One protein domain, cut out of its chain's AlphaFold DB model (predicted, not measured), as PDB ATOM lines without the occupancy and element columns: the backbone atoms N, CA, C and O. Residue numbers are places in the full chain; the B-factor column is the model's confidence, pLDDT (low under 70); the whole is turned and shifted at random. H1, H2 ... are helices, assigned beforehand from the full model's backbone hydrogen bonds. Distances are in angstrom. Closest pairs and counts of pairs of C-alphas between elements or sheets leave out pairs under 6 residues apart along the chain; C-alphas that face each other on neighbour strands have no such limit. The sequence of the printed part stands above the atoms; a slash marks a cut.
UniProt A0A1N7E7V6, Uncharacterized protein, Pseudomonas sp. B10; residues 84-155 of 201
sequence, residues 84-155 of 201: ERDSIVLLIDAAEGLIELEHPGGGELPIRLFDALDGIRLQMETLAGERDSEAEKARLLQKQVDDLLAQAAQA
ATOM      1  N   GLU A  84     -49.373   6.904  -9.664       95.38
ATOM      2  CA  GLU A  84     -48.030   6.819  -9.072       95.38
ATOM      3  C   GLU A  84     -46.938   6.824 -10.144       95.38
ATOM      4  O   GLU A  84     -45.971   7.575 -10.030       95.38
ATOM      5  N   ARG A  85     -47.105   6.029 -11.208       95.44
ATOM      6  CA  ARG A  85     -46.168   5.988 -12.336       95.44
ATOM      7  C   ARG A  85     -46.001   7.369 -12.966       95.44
ATOM      8  O   ARG A  85     -44.869   7.802 -13.150       95.44
ATOM      9  N   ASP A  86     -47.098   8.043 -13.291       95.50
ATOM     10  CA  ASP A  86     -47.072   9.343 -13.963       95.50
ATOM     11  C   ASP A  86     -46.392  10.401 -13.079       95.50
ATOM     12  O   ASP A  86     -45.579  11.187 -13.562       95.50
ATOM     13  N   SER A  87     -46.626  10.351 -11.764       95.88
ATOM     14  CA  SER A  87     -45.947  11.229 -10.801       95.88
ATOM     15  C   SER A  87     -44.441  10.949 -10.714       95.88
ATOM     16  O   SER A  87     -43.646  11.881 -10.649       95.88
ATOM     17  N   ILE A  88     -44.024   9.677 -10.743       96.62
ATOM     18  CA  ILE A  88     -42.597   9.307 -10.765       96.62
ATOM     19  C   ILE A  88     -41.925   9.789 -12.053       96.62
ATOM     20  O   ILE A  88     -40.798  10.271 -11.996       96.62
ATOM     21  N   VAL A  89     -42.599   9.686 -13.203       96.62
ATOM     22  CA  VAL A  89     -42.064  10.181 -14.481       96.62
ATOM     23  C   VAL A  89     -41.788  11.683 -14.406       96.62
ATOM     24  O   VAL A  89     -40.697  12.102 -14.772       96.62
ATOM     25  N   LEU A  90     -42.703  12.474 -13.836       96.44
ATOM     26  CA  LEU A  90     -42.473  13.909 -13.632       96.44
ATOM     27  C   LEU A  90     -41.260  14.184 -12.729       96.44
ATOM     28  O   LEU A  90     -40.460  15.069 -13.017       96.44
ATOM     29  N   LEU A  91     -41.073  13.407 -11.659       97.31
ATOM     30  CA  LEU A  91     -39.895  13.552 -10.798       97.31
ATOM     31  C   LEU A  91     -38.588  13.192 -11.514       97.31
ATOM     32  O   LEU A  91     -37.554  13.795 -11.227       97.31
ATOM     33  N   ILE A  92     -38.619  12.230 -12.439       96.50
ATOM     34  CA  ILE A  92     -37.465  11.893 -13.281       96.50
ATOM     35  C   ILE A  92     -37.159  13.051 -14.229       96.50
ATOM     36  O   ILE A  92     -36.022  13.515 -14.247       96.50
ATOM     37  N   ASP A  93     -38.163  13.576 -14.934       97.00
ATOM     38  CA  ASP A  93     -37.994  14.731 -15.822       97.00
ATOM     39  C   ASP A  93     -37.428  15.941 -15.053       97.00
ATOM     40  O   ASP A  93     -36.562  16.663 -15.555       97.00
ATOM     41  N   ALA A  94     -37.863  16.144 -13.805       96.00
ATOM     42  CA  ALA A  94     -37.333  17.187 -12.933       96.00
ATOM     43  C   ALA A  94     -35.870  16.936 -12.532       96.00
ATOM     44  O   ALA A  94     -35.044  17.848 -12.585       96.00
ATOM     45  N   ALA A  95     -35.522  15.700 -12.166       94.44
ATOM     46  CA  ALA A  95     -34.149  15.316 -11.834       94.44
ATOM     47  C   ALA A  95     -33.199  15.422 -13.042       94.44
ATOM     48  O   ALA A  95     -32.016  15.720 -12.877       94.44
ATOM     49  N   GLU A  96     -33.717  15.222 -14.254       95.56
ATOM     50  CA  GLU A  96     -33.004  15.439 -15.517       95.56
ATOM     51  C   GLU A  96     -32.920  16.927 -15.913       95.56
ATOM     52  O   GLU A  96     -32.241  17.275 -16.882       95.56
ATOM     53  N   GLY A  97     -33.565  17.824 -15.157       93.12
ATOM     54  CA  GLY A  97     -33.581  19.266 -15.405       93.12
ATOM     55  C   GLY A  97     -34.461  19.683 -16.584       93.12
ATOM     56  O   GLY A  97     -34.306  20.792 -17.099       93.12
ATOM     57  N   LEU A  98     -35.359  18.804 -17.035       95.94
ATOM     58  CA  LEU A  98     -36.319  19.091 -18.103       95.94
ATOM     59  C   LEU A  98     -37.486  19.943 -17.593       95.94
ATOM     60  O   LEU A  98     -38.010  20.769 -18.343       95.94
ATOM     61  N   ILE A  99     -37.874  19.754 -16.328       95.06
ATOM     62  CA  ILE A  99     -38.924  20.515 -15.641       95.06
ATOM     63  C   ILE A  99     -38.494  20.907 -14.218       95.06
ATOM     64  O   ILE A  99     -37.443  20.491 -13.735       95.06
ATOM     65  N   GLU A 100     -39.297  21.733 -13.547       93.50
ATOM     66  CA  GLU A 100     -39.078  22.091 -12.142       93.50
ATOM     67  C   GLU A 100     -39.487  20.941 -11.208       93.50
ATOM     68  O   GLU A 100     -40.438  20.205 -11.477       93.50
ATOM     69  N   LEU A 101     -38.748  20.777 -10.108       93.69
ATOM     70  CA  LEU A 101     -39.033  19.758  -9.105       93.69
ATOM     71  C   LEU A 101     -40.222  20.190  -8.239       93.69
ATOM     72  O   LEU A 101     -40.085  21.040  -7.361       93.69
ATOM     73  N   GLU A 102     -41.375  19.563  -8.458       94.25
ATOM     74  CA  GLU A 102     -42.605  19.812  -7.703       94.25
ATOM     75  C   GLU A 102     -42.985  18.623  -6.812       94.25
ATOM     76  O   GLU A 102     -42.788  17.458  -7.169       94.25
ATOM     77  N   HIS A 103     -43.565  18.914  -5.642       96.00
ATOM     78  CA  HIS A 103     -44.024  17.882  -4.715       96.00
ATOM     79  C   HIS A 103     -45.264  17.166  -5.286       96.00
ATOM     80  O   HIS A 103     -46.277  17.823  -5.553       96.00
ATOM     81  N   PRO A 104     -45.261  15.825  -5.409       95.19
ATOM     82  CA  PRO A 104     -46.411  15.076  -5.913       95.19
ATOM     83  C   PRO A 104     -47.665  15.245  -5.046       95.19
ATOM     84  O   PRO A 104     -47.591  15.283  -3.819       95.19
ATOM     85  N   GLY A 105     -48.851  15.280  -5.658       88.44
ATOM     86  CA  GLY A 105     -50.118  15.412  -4.921       88.44
ATOM     87  C   GLY A 105     -50.520  14.177  -4.096       88.44
ATOM     88  O   GLY A 105     -51.406  14.268  -3.249       88.44
ATOM     89  N   GLY A 106     -49.891  13.023  -4.339       87.88
ATOM     90  CA  GLY A 106     -50.172  11.763  -3.654       87.88
ATOM     91  C   GLY A 106     -49.297  10.610  -4.152       87.88
ATOM     92  O   GLY A 106     -48.504  10.774  -5.077       87.88
ATOM     93  N   GLY A 107     -49.474   9.436  -3.542       91.06
ATOM     94  CA  GLY A 107     -48.670   8.240  -3.815       91.06
ATOM     95  C   GLY A 107     -47.432   8.169  -2.926       91.06
ATOM     96  O   GLY A 107     -46.673   9.129  -2.812       91.06
ATOM     97  N   GLU A 108     -47.209   7.025  -2.287       92.69
ATOM     98  CA  GLU A 108     -46.132   6.902  -1.300       92.69
ATOM     99  C   GLU A 108     -44.743   6.879  -1.953       92.69
ATOM    100  O   GLU A 108     -43.807   7.495  -1.443       92.69
ATOM    101  N   LEU A 109     -44.607   6.218  -3.106       95.31
ATOM    102  CA  LEU A 109     -43.342   6.165  -3.841       95.31
ATOM    103  C   LEU A 109     -42.940   7.523  -4.446       95.31
ATOM    104  O   LEU A 109     -41.799   7.927  -4.212       95.31
ATOM    105  N   PRO A 110     -43.824   8.255  -5.160       96.12
ATOM    106  CA  PRO A 110     -43.508   9.600  -5.628       96.12
ATOM    107  C   PRO A 110     -43.086  10.542  -4.495       96.12
ATOM    108  O   PRO A 110     -42.069  11.213  -4.618       96.12
ATOM    109  N   ILE A 111     -43.817  10.566  -3.373       96.62
ATOM    110  CA  ILE A 111     -43.500  11.463  -2.249       96.62
ATOM    111  C   ILE A 111     -42.119  11.141  -1.667       96.62
ATOM    112  O   ILE A 111     -41.283  12.029  -1.543       96.62
ATOM    113  N   ARG A 112     -41.827   9.862  -1.395       97.12
ATOM    114  CA  ARG A 112     -40.507   9.457  -0.881       97.12
ATOM    115  C   ARG A 112     -39.370   9.793  -1.847       97.12
ATOM    116  O   ARG A 112     -38.278  10.144  -1.404       97.12
ATOM    117  N   LEU A 113     -39.602   9.654  -3.155       97.06
ATOM    118  CA  LEU A 113     -38.619  10.024  -4.171       97.06
ATOM    119  C   LEU A 113     -38.400  11.541  -4.196       97.06
ATOM    120  O   LEU A 113     -37.252  11.976  -4.230       97.06
ATOM    121  N   PHE A 114     -39.472  12.331  -4.126       97.69
ATOM    122  CA  PHE A 114     -39.384  13.784  -4.024       97.69
ATOM    123  C   PHE A 114     -38.576  14.213  -2.794       97.69
ATOM    124  O   PHE A 114     -37.618  14.961  -2.950       97.69
ATOM    125  N   ASP A 115     -38.888  13.691  -1.604       97.19
ATOM    126  CA  ASP A 115     -38.183  14.046  -0.363       97.19
ATOM    127  C   ASP A 115     -36.676  13.755  -0.457       97.19
ATOM    128  O   ASP A 115     -35.841  14.534   0.010       97.19
ATOM    129  N   ALA A 116     -36.307  12.639  -1.095       97.62
ATOM    130  CA  ALA A 116     -34.910  12.294  -1.333       97.62
ATOM    131  C   ALA A 116     -34.234  13.264  -2.317       97.62
ATOM    132  O   ALA A 116     -33.112  13.706  -2.063       97.62
ATOM    133  N   LEU A 117     -34.905  13.607  -3.423       96.81
ATOM    134  CA  LEU A 117     -34.389  14.545  -4.423       96.81
ATOM    135  C   LEU A 117     -34.257  15.966  -3.860       96.81
ATOM    136  O   LEU A 117     -33.226  16.605  -4.069       96.81
ATOM    137  N   ASP A 118     -35.243  16.442  -3.101       96.38
ATOM    138  CA  ASP A 118     -35.196  17.751  -2.448       96.38
ATOM    139  C   ASP A 118     -34.091  17.802  -1.384       96.38
ATOM    140  O   ASP A 118     -33.301  18.747  -1.340       96.38
ATOM    141  N   GLY A 119     -33.935  16.730  -0.600       97.38
ATOM    142  CA  GLY A 119     -32.820  16.585   0.335       97.38
ATOM    143  C   GLY A 119     -31.451  16.673  -0.349       97.38
ATOM    144  O   GLY A 119     -30.567  17.385   0.133       97.38
ATOM    145  N   ILE A 120     -31.273  16.003  -1.494       96.44
ATOM    146  CA  ILE A 120     -30.041  16.088  -2.297       96.44
ATOM    147  C   ILE A 120     -29.839  17.512  -2.832       96.44
ATOM    148  O   ILE A 120     -28.732  18.043  -2.729       96.44
ATOM    149  N   ARG A 121     -30.888  18.155  -3.360       94.69
ATOM    150  CA  ARG A 121     -30.833  19.537  -3.862       94.69
ATOM    151  C   ARG A 121     -30.356  20.506  -2.777       94.69
ATOM    152  O   ARG A 121     -29.415  21.263  -3.010       94.69
ATOM    153  N   LEU A 122     -30.934  20.435  -1.577       96.38
ATOM    154  CA  LEU A 122     -30.546  21.274  -0.435       96.38
ATOM    155  C   LEU A 122     -29.089  21.037   0.000       96.38
ATOM    156  O   LEU A 122     -28.359  21.982   0.318       96.38
ATOM    157  N   GLN A 123     -28.635  19.780  -0.015       97.88
ATOM    158  CA  GLN A 123     -27.233  19.448   0.253       97.88
ATOM    159  C   GLN A 123     -26.298  20.020  -0.820       97.88
ATOM    160  O   GLN A 123     -25.243  20.557  -0.484       97.88
ATOM    161  N   MET A 124     -26.682  19.956  -2.098       96.88
ATOM    162  CA  MET A 124     -25.902  20.525  -3.198       96.88
ATOM    163  C   MET A 124     -25.802  22.049  -3.116       96.88
ATOM    164  O   MET A 124     -24.723  22.592  -3.345       96.88
ATOM    165  N   GLU A 125     -26.885  22.740  -2.757       96.62
ATOM    166  CA  GLU A 125     -26.878  24.192  -2.536       96.62
ATOM    167  C   GLU A 125     -25.923  24.580  -1.401       96.62
ATOM    168  O   GLU A 125     -25.116  25.501  -1.547       96.62
ATOM    169  N   THR A 126     -25.950  23.825  -0.299       97.94
ATOM    170  CA  THR A 126     -25.026  24.022   0.825       97.94
ATOM    171  C   THR A 126     -23.576  23.808   0.389       97.94
ATOM    172  O   THR A 126     -22.724  24.667   0.620       97.94
ATOM    173  N   LEU A 127     -23.297  22.706  -0.314       98.38
ATOM    174  CA  LEU A 127     -21.954  22.372  -0.790       98.38
ATOM    175  C   LEU A 127     -21.424  23.402  -1.798       98.38
ATOM    176  O   LEU A 127     -20.239  23.729  -1.784       98.38
ATOM    177  N   ALA A 128     -22.289  23.933  -2.666       98.12
ATOM    178  CA  ALA A 128     -21.930  25.005  -3.587       98.12
ATOM    179  C   ALA A 128     -21.532  26.279  -2.826       98.12
ATOM    180  O   ALA A 128     -20.492  26.865  -3.129       98.12
ATOM    181  N   GLY A 129     -22.298  26.657  -1.798       98.31
ATOM    182  CA  GLY A 129     -21.969  27.792  -0.934       98.31
ATOM    183  C   GLY A 129     -20.636  27.620  -0.197       98.31
ATOM    184  O   GLY A 129     -19.815  28.540  -0.173       98.31
ATOM    185  N   GLU A 130     -20.380  26.435   0.363       98.38
ATOM    186  CA  GLU A 130     -19.108  26.116   1.025       98.38
ATOM    187  C   GLU A 130     -17.927  26.152   0.050       98.38
ATOM    188  O   GLU A 130     -16.908  26.784   0.337       98.38
ATOM    189  N   ARG A 131     -18.077  25.532  -1.128       98.38
ATOM    190  CA  ARG A 131     -17.069  25.549  -2.197       98.38
ATOM    191  C   ARG A 131     -16.715  26.976  -2.596       98.38
ATOM    192  O   ARG A 131     -15.535  27.291  -2.730       98.38
ATOM    193  N   ASP A 132     -17.716  27.825  -2.799       98.38
ATOM    194  CA  ASP A 132     -17.502  29.202  -3.240       98.38
ATOM    195  C   ASP A 132     -16.824  30.036  -2.142       98.38
ATOM    196  O   ASP A 132     -15.882  30.779  -2.423       98.38
ATOM    197  N   SER A 133     -17.213  29.848  -0.875       98.25
ATOM    198  CA  SER A 133     -16.528  30.469   0.266       98.25
ATOM    199  C   SER A 133     -15.058  30.052   0.352       98.25
ATOM    200  O   SER A 133     -14.180  30.892   0.565       98.25
ATOM    201  N   GLU A 134     -14.767  28.766   0.163       98.25
ATOM    202  CA  GLU A 134     -13.401  28.251   0.224       98.25
ATOM    203  C   GLU A 134     -12.560  28.714  -0.974       98.25
ATOM    204  O   GLU A 134     -11.389  29.061  -0.814       98.25
ATOM    205  N   ALA A 135     -13.165  28.819  -2.161       98.50
ATOM    206  CA  ALA A 135     -12.516  29.381  -3.342       98.50
ATOM    207  C   ALA A 135     -12.098  30.847  -3.123       98.50
ATOM    208  O   ALA A 135     -10.990  31.234  -3.503       98.50
ATOM    209  N   GLU A 136     -12.934  31.655  -2.467       98.44
ATOM    210  CA  GLU A 136     -12.584  33.035  -2.110       98.44
ATOM    211  C   GLU A 136     -11.444  33.105  -1.086       98.44
ATOM    212  O   GLU A 136     -10.503  33.887  -1.255       98.44
ATOM    213  N   LYS A 137     -11.454  32.245  -0.059       98.38
ATOM    214  CA  LYS A 137     -10.335  32.161   0.896       98.38
ATOM    215  C   LYS A 137      -9.035  31.761   0.204       98.38
ATOM    216  O   LYS A 137      -7.999  32.366   0.474       98.38
ATOM    217  N   ALA A 138      -9.083  30.794  -0.710       98.31
ATOM    218  CA  ALA A 138      -7.919  30.367  -1.476       98.31
ATOM    219  C   ALA A 138      -7.351  31.511  -2.330       98.31
ATOM    220  O   ALA A 138      -6.139  31.723  -2.343       98.31
ATOM    221  N   ARG A 139      -8.212  32.307  -2.981       98.31
ATOM    222  CA  ARG A 139      -7.794  33.510  -3.723       98.31
ATOM    223  C   ARG A 139      -7.128  34.543  -2.817       98.31
ATOM    224  O   ARG A 139      -6.095  35.101  -3.186       98.31
ATOM    225  N   LEU A 140      -7.689  34.786  -1.633       98.31
ATOM    226  CA  LEU A 140      -7.118  35.728  -0.670       98.31
ATOM    227  C   LEU A 140      -5.751  35.260  -0.161       98.31
ATOM    228  O   LEU A 140      -4.810  36.052  -0.129       98.31
ATOM    229  N   LEU A 141      -5.631  33.984   0.203       98.38
ATOM    230  CA  LEU A 141      -4.370  33.394   0.645       98.38
ATOM    231  C   LEU A 141      -3.321  33.431  -0.465       98.38
ATOM    232  O   LEU A 141      -2.181  33.792  -0.195       98.38
ATOM    233  N   GLN A 142      -3.701  33.138  -1.711       98.25
ATOM    234  CA  GLN A 142      -2.784  33.241  -2.845       98.25
ATOM    235  C   GLN A 142      -2.253  34.668  -2.998       98.25
ATOM    236  O   GLN A 142      -1.046  34.864  -3.105       98.25
ATOM    237  N   LYS A 143      -3.130  35.675  -2.909       98.12
ATOM    238  CA  LYS A 143      -2.711  37.080  -2.943       98.12
ATOM    239  C   LYS A 143      -1.750  37.420  -1.800       98.12
ATOM    240  O   LYS A 143      -0.746  38.081  -2.028       98.12
ATOM    241  N   GLN A 144      -2.031  36.955  -0.583       98.12
ATOM    242  CA  GLN A 144      -1.141  37.173   0.562       98.12
ATOM    243  C   GLN A 144       0.226  36.514   0.362       98.12
ATOM    244  O   GLN A 144       1.243  37.105   0.716       98.12
ATOM    245  N   VAL A 145       0.265  35.310  -0.214       98.19
ATOM    246  CA  VAL A 145       1.517  34.631  -0.566       98.19
ATOM    247  C   VAL A 145       2.296  35.449  -1.593       98.19
ATOM    248  O   VAL A 145       3.489  35.678  -1.392       98.19
ATOM    249  N   ASP A 146       1.639  35.940  -2.641       98.06
ATOM    250  CA  ASP A 146       2.276  36.751  -3.681       98.06
ATOM    251  C   ASP A 146       2.818  38.076  -3.112       98.06
ATOM    252  O   ASP A 146       3.966  38.444  -3.374       98.06
ATOM    253  N   ASP A 147       2.039  38.754  -2.263       97.62
ATOM    254  CA  ASP A 147       2.437  39.994  -1.589       97.62
ATOM    255  C   ASP A 147       3.645  39.766  -0.660       97.62
ATOM    256  O   ASP A 147       4.601  40.547  -0.669       97.62
ATOM    257  N   LEU A 148       3.644  38.683   0.124       97.44
ATOM    258  CA  LEU A 148       4.762  38.330   1.005       97.44
ATOM    259  C   LEU A 148       6.016  37.945   0.216       97.44
ATOM    260  O   LEU A 148       7.123  38.319   0.606       97.44
ATOM    261  N   LEU A 149       5.867  37.227  -0.898       96.69
ATOM    262  CA  LEU A 149       6.981  36.911  -1.791       96.69
ATOM    263  C   LEU A 149       7.576  38.181  -2.405       96.69
ATOM    264  O   LEU A 149       8.801  38.313  -2.448       96.69
ATOM    265  N   ALA A 150       6.739  39.136  -2.819       95.12
ATOM    266  CA  ALA A 150       7.192  40.424  -3.332       95.12
ATOM    267  C   ALA A 150       7.946  41.231  -2.260       95.12
ATOM    268  O   ALA A 150       9.043  41.727  -2.524       95.12
ATOM    269  N   GLN A 151       7.417  41.295  -1.034       93.94
ATOM    270  CA  GLN A 151       8.086  41.944   0.099       93.94
ATOM    271  C   GLN A 151       9.428  41.277   0.426       93.94
ATOM    272  O   GLN A 151      10.435  41.960   0.607       93.94
ATOM    273  N   ALA A 152       9.474  39.943   0.454       92.00
ATOM    274  CA  ALA A 152      10.702  39.198   0.704       92.00
ATOM    275  C   ALA A 152      11.743  39.409  -0.409       92.00
ATOM    276  O   ALA A 152      12.934  39.527  -0.123       92.00
ATOM    277  N   ALA A 153      11.316  39.488  -1.674       90.88
ATOM    278  CA  ALA A 153      12.197  39.814  -2.792       90.88
ATOM    279  C   ALA A 153      12.740  41.247  -2.684       90.88
ATOM    280  O   ALA A 153      13.939  41.461  -2.857       90.88
ATOM    281  N   GLN A 154      11.890  42.213  -2.327       88.19
ATOM    282  CA  GLN A 154      12.294  43.601  -2.120       88.19
ATOM    283  C   GLN A 154      13.298  43.737  -0.968       88.19
ATOM    284  O   GLN A 154      14.331  44.380  -1.136       88.19
ATOM    285  N   ALA A 155      13.060  43.066   0.161       86.56
ATOM    286  CA  ALA A 155      13.972  43.064   1.304       86.56
ATOM    287  C   ALA A 155      15.336  42.417   0.991       86.56
ATOM    288  O   ALA A 155      16.342  42.787   1.586       86.56
TER     289      ALA A 155
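What this domain is: This is residues 84 to 155 of the 201 residues of an uncharacterized protein of Pseudomonas sp. B10 (UniProt A0A1N7E7V6). One very long helix, H2, makes the length of this domain, with the short helix H1 side by side with its first turns and a long loop of residues 96 to 107 folding back between the two. Residues 122 to 155 of H2 stick out as a long, free arm beyond this small, compact body. The printed part has 72 residues with two named helices, H1 then H2, and no named strand; its class is all helix. It is extended, with a radius of gyration of the C-alphas of 22.4 A, and spans 73 by 19 by 11 A.

Where its parts are: Find C-alpha 84 at (-48.030, 6.819, -9.072); here H1 begins, and it runs over residues 84 to 95 for 16.5 A. Residues 96 to 107 then hold no named element. Look next at C-alpha 108, at (-46.132, 6.902, -1.300), where H2 begins. It runs over residues 108 to 155, 70.2 A from first to last C-alpha, and ends at C-alpha 155 at (13.972, 43.064, 1.304).

How they stand to each other: Look at Ile 88 and Pro 110: their C-alphas, 5.2 A apart, are the closest of H1 and H2. The two helices touch, with 10 pairs of C-alphas within 8 A, and H2 does so with residues 109 to 117 alone. Their lines stand at a shallow tilt of 11 degrees, and they run the same way. In the backbones of H1 and H2, every O i to N i+4 pair is within hydrogen-bond range.

The domain as a whole: The two C-alphas farthest apart are those of Glu 84 and Ala 155, at 72.6 A. Without residues 122 to 155, which stand free, the body spans 22 by 19 by 11 A. The link from H1 to H2, 12 residues, is long. The printed part has no cut. Its mean pLDDT is 96.0, and no printed residue is under 70.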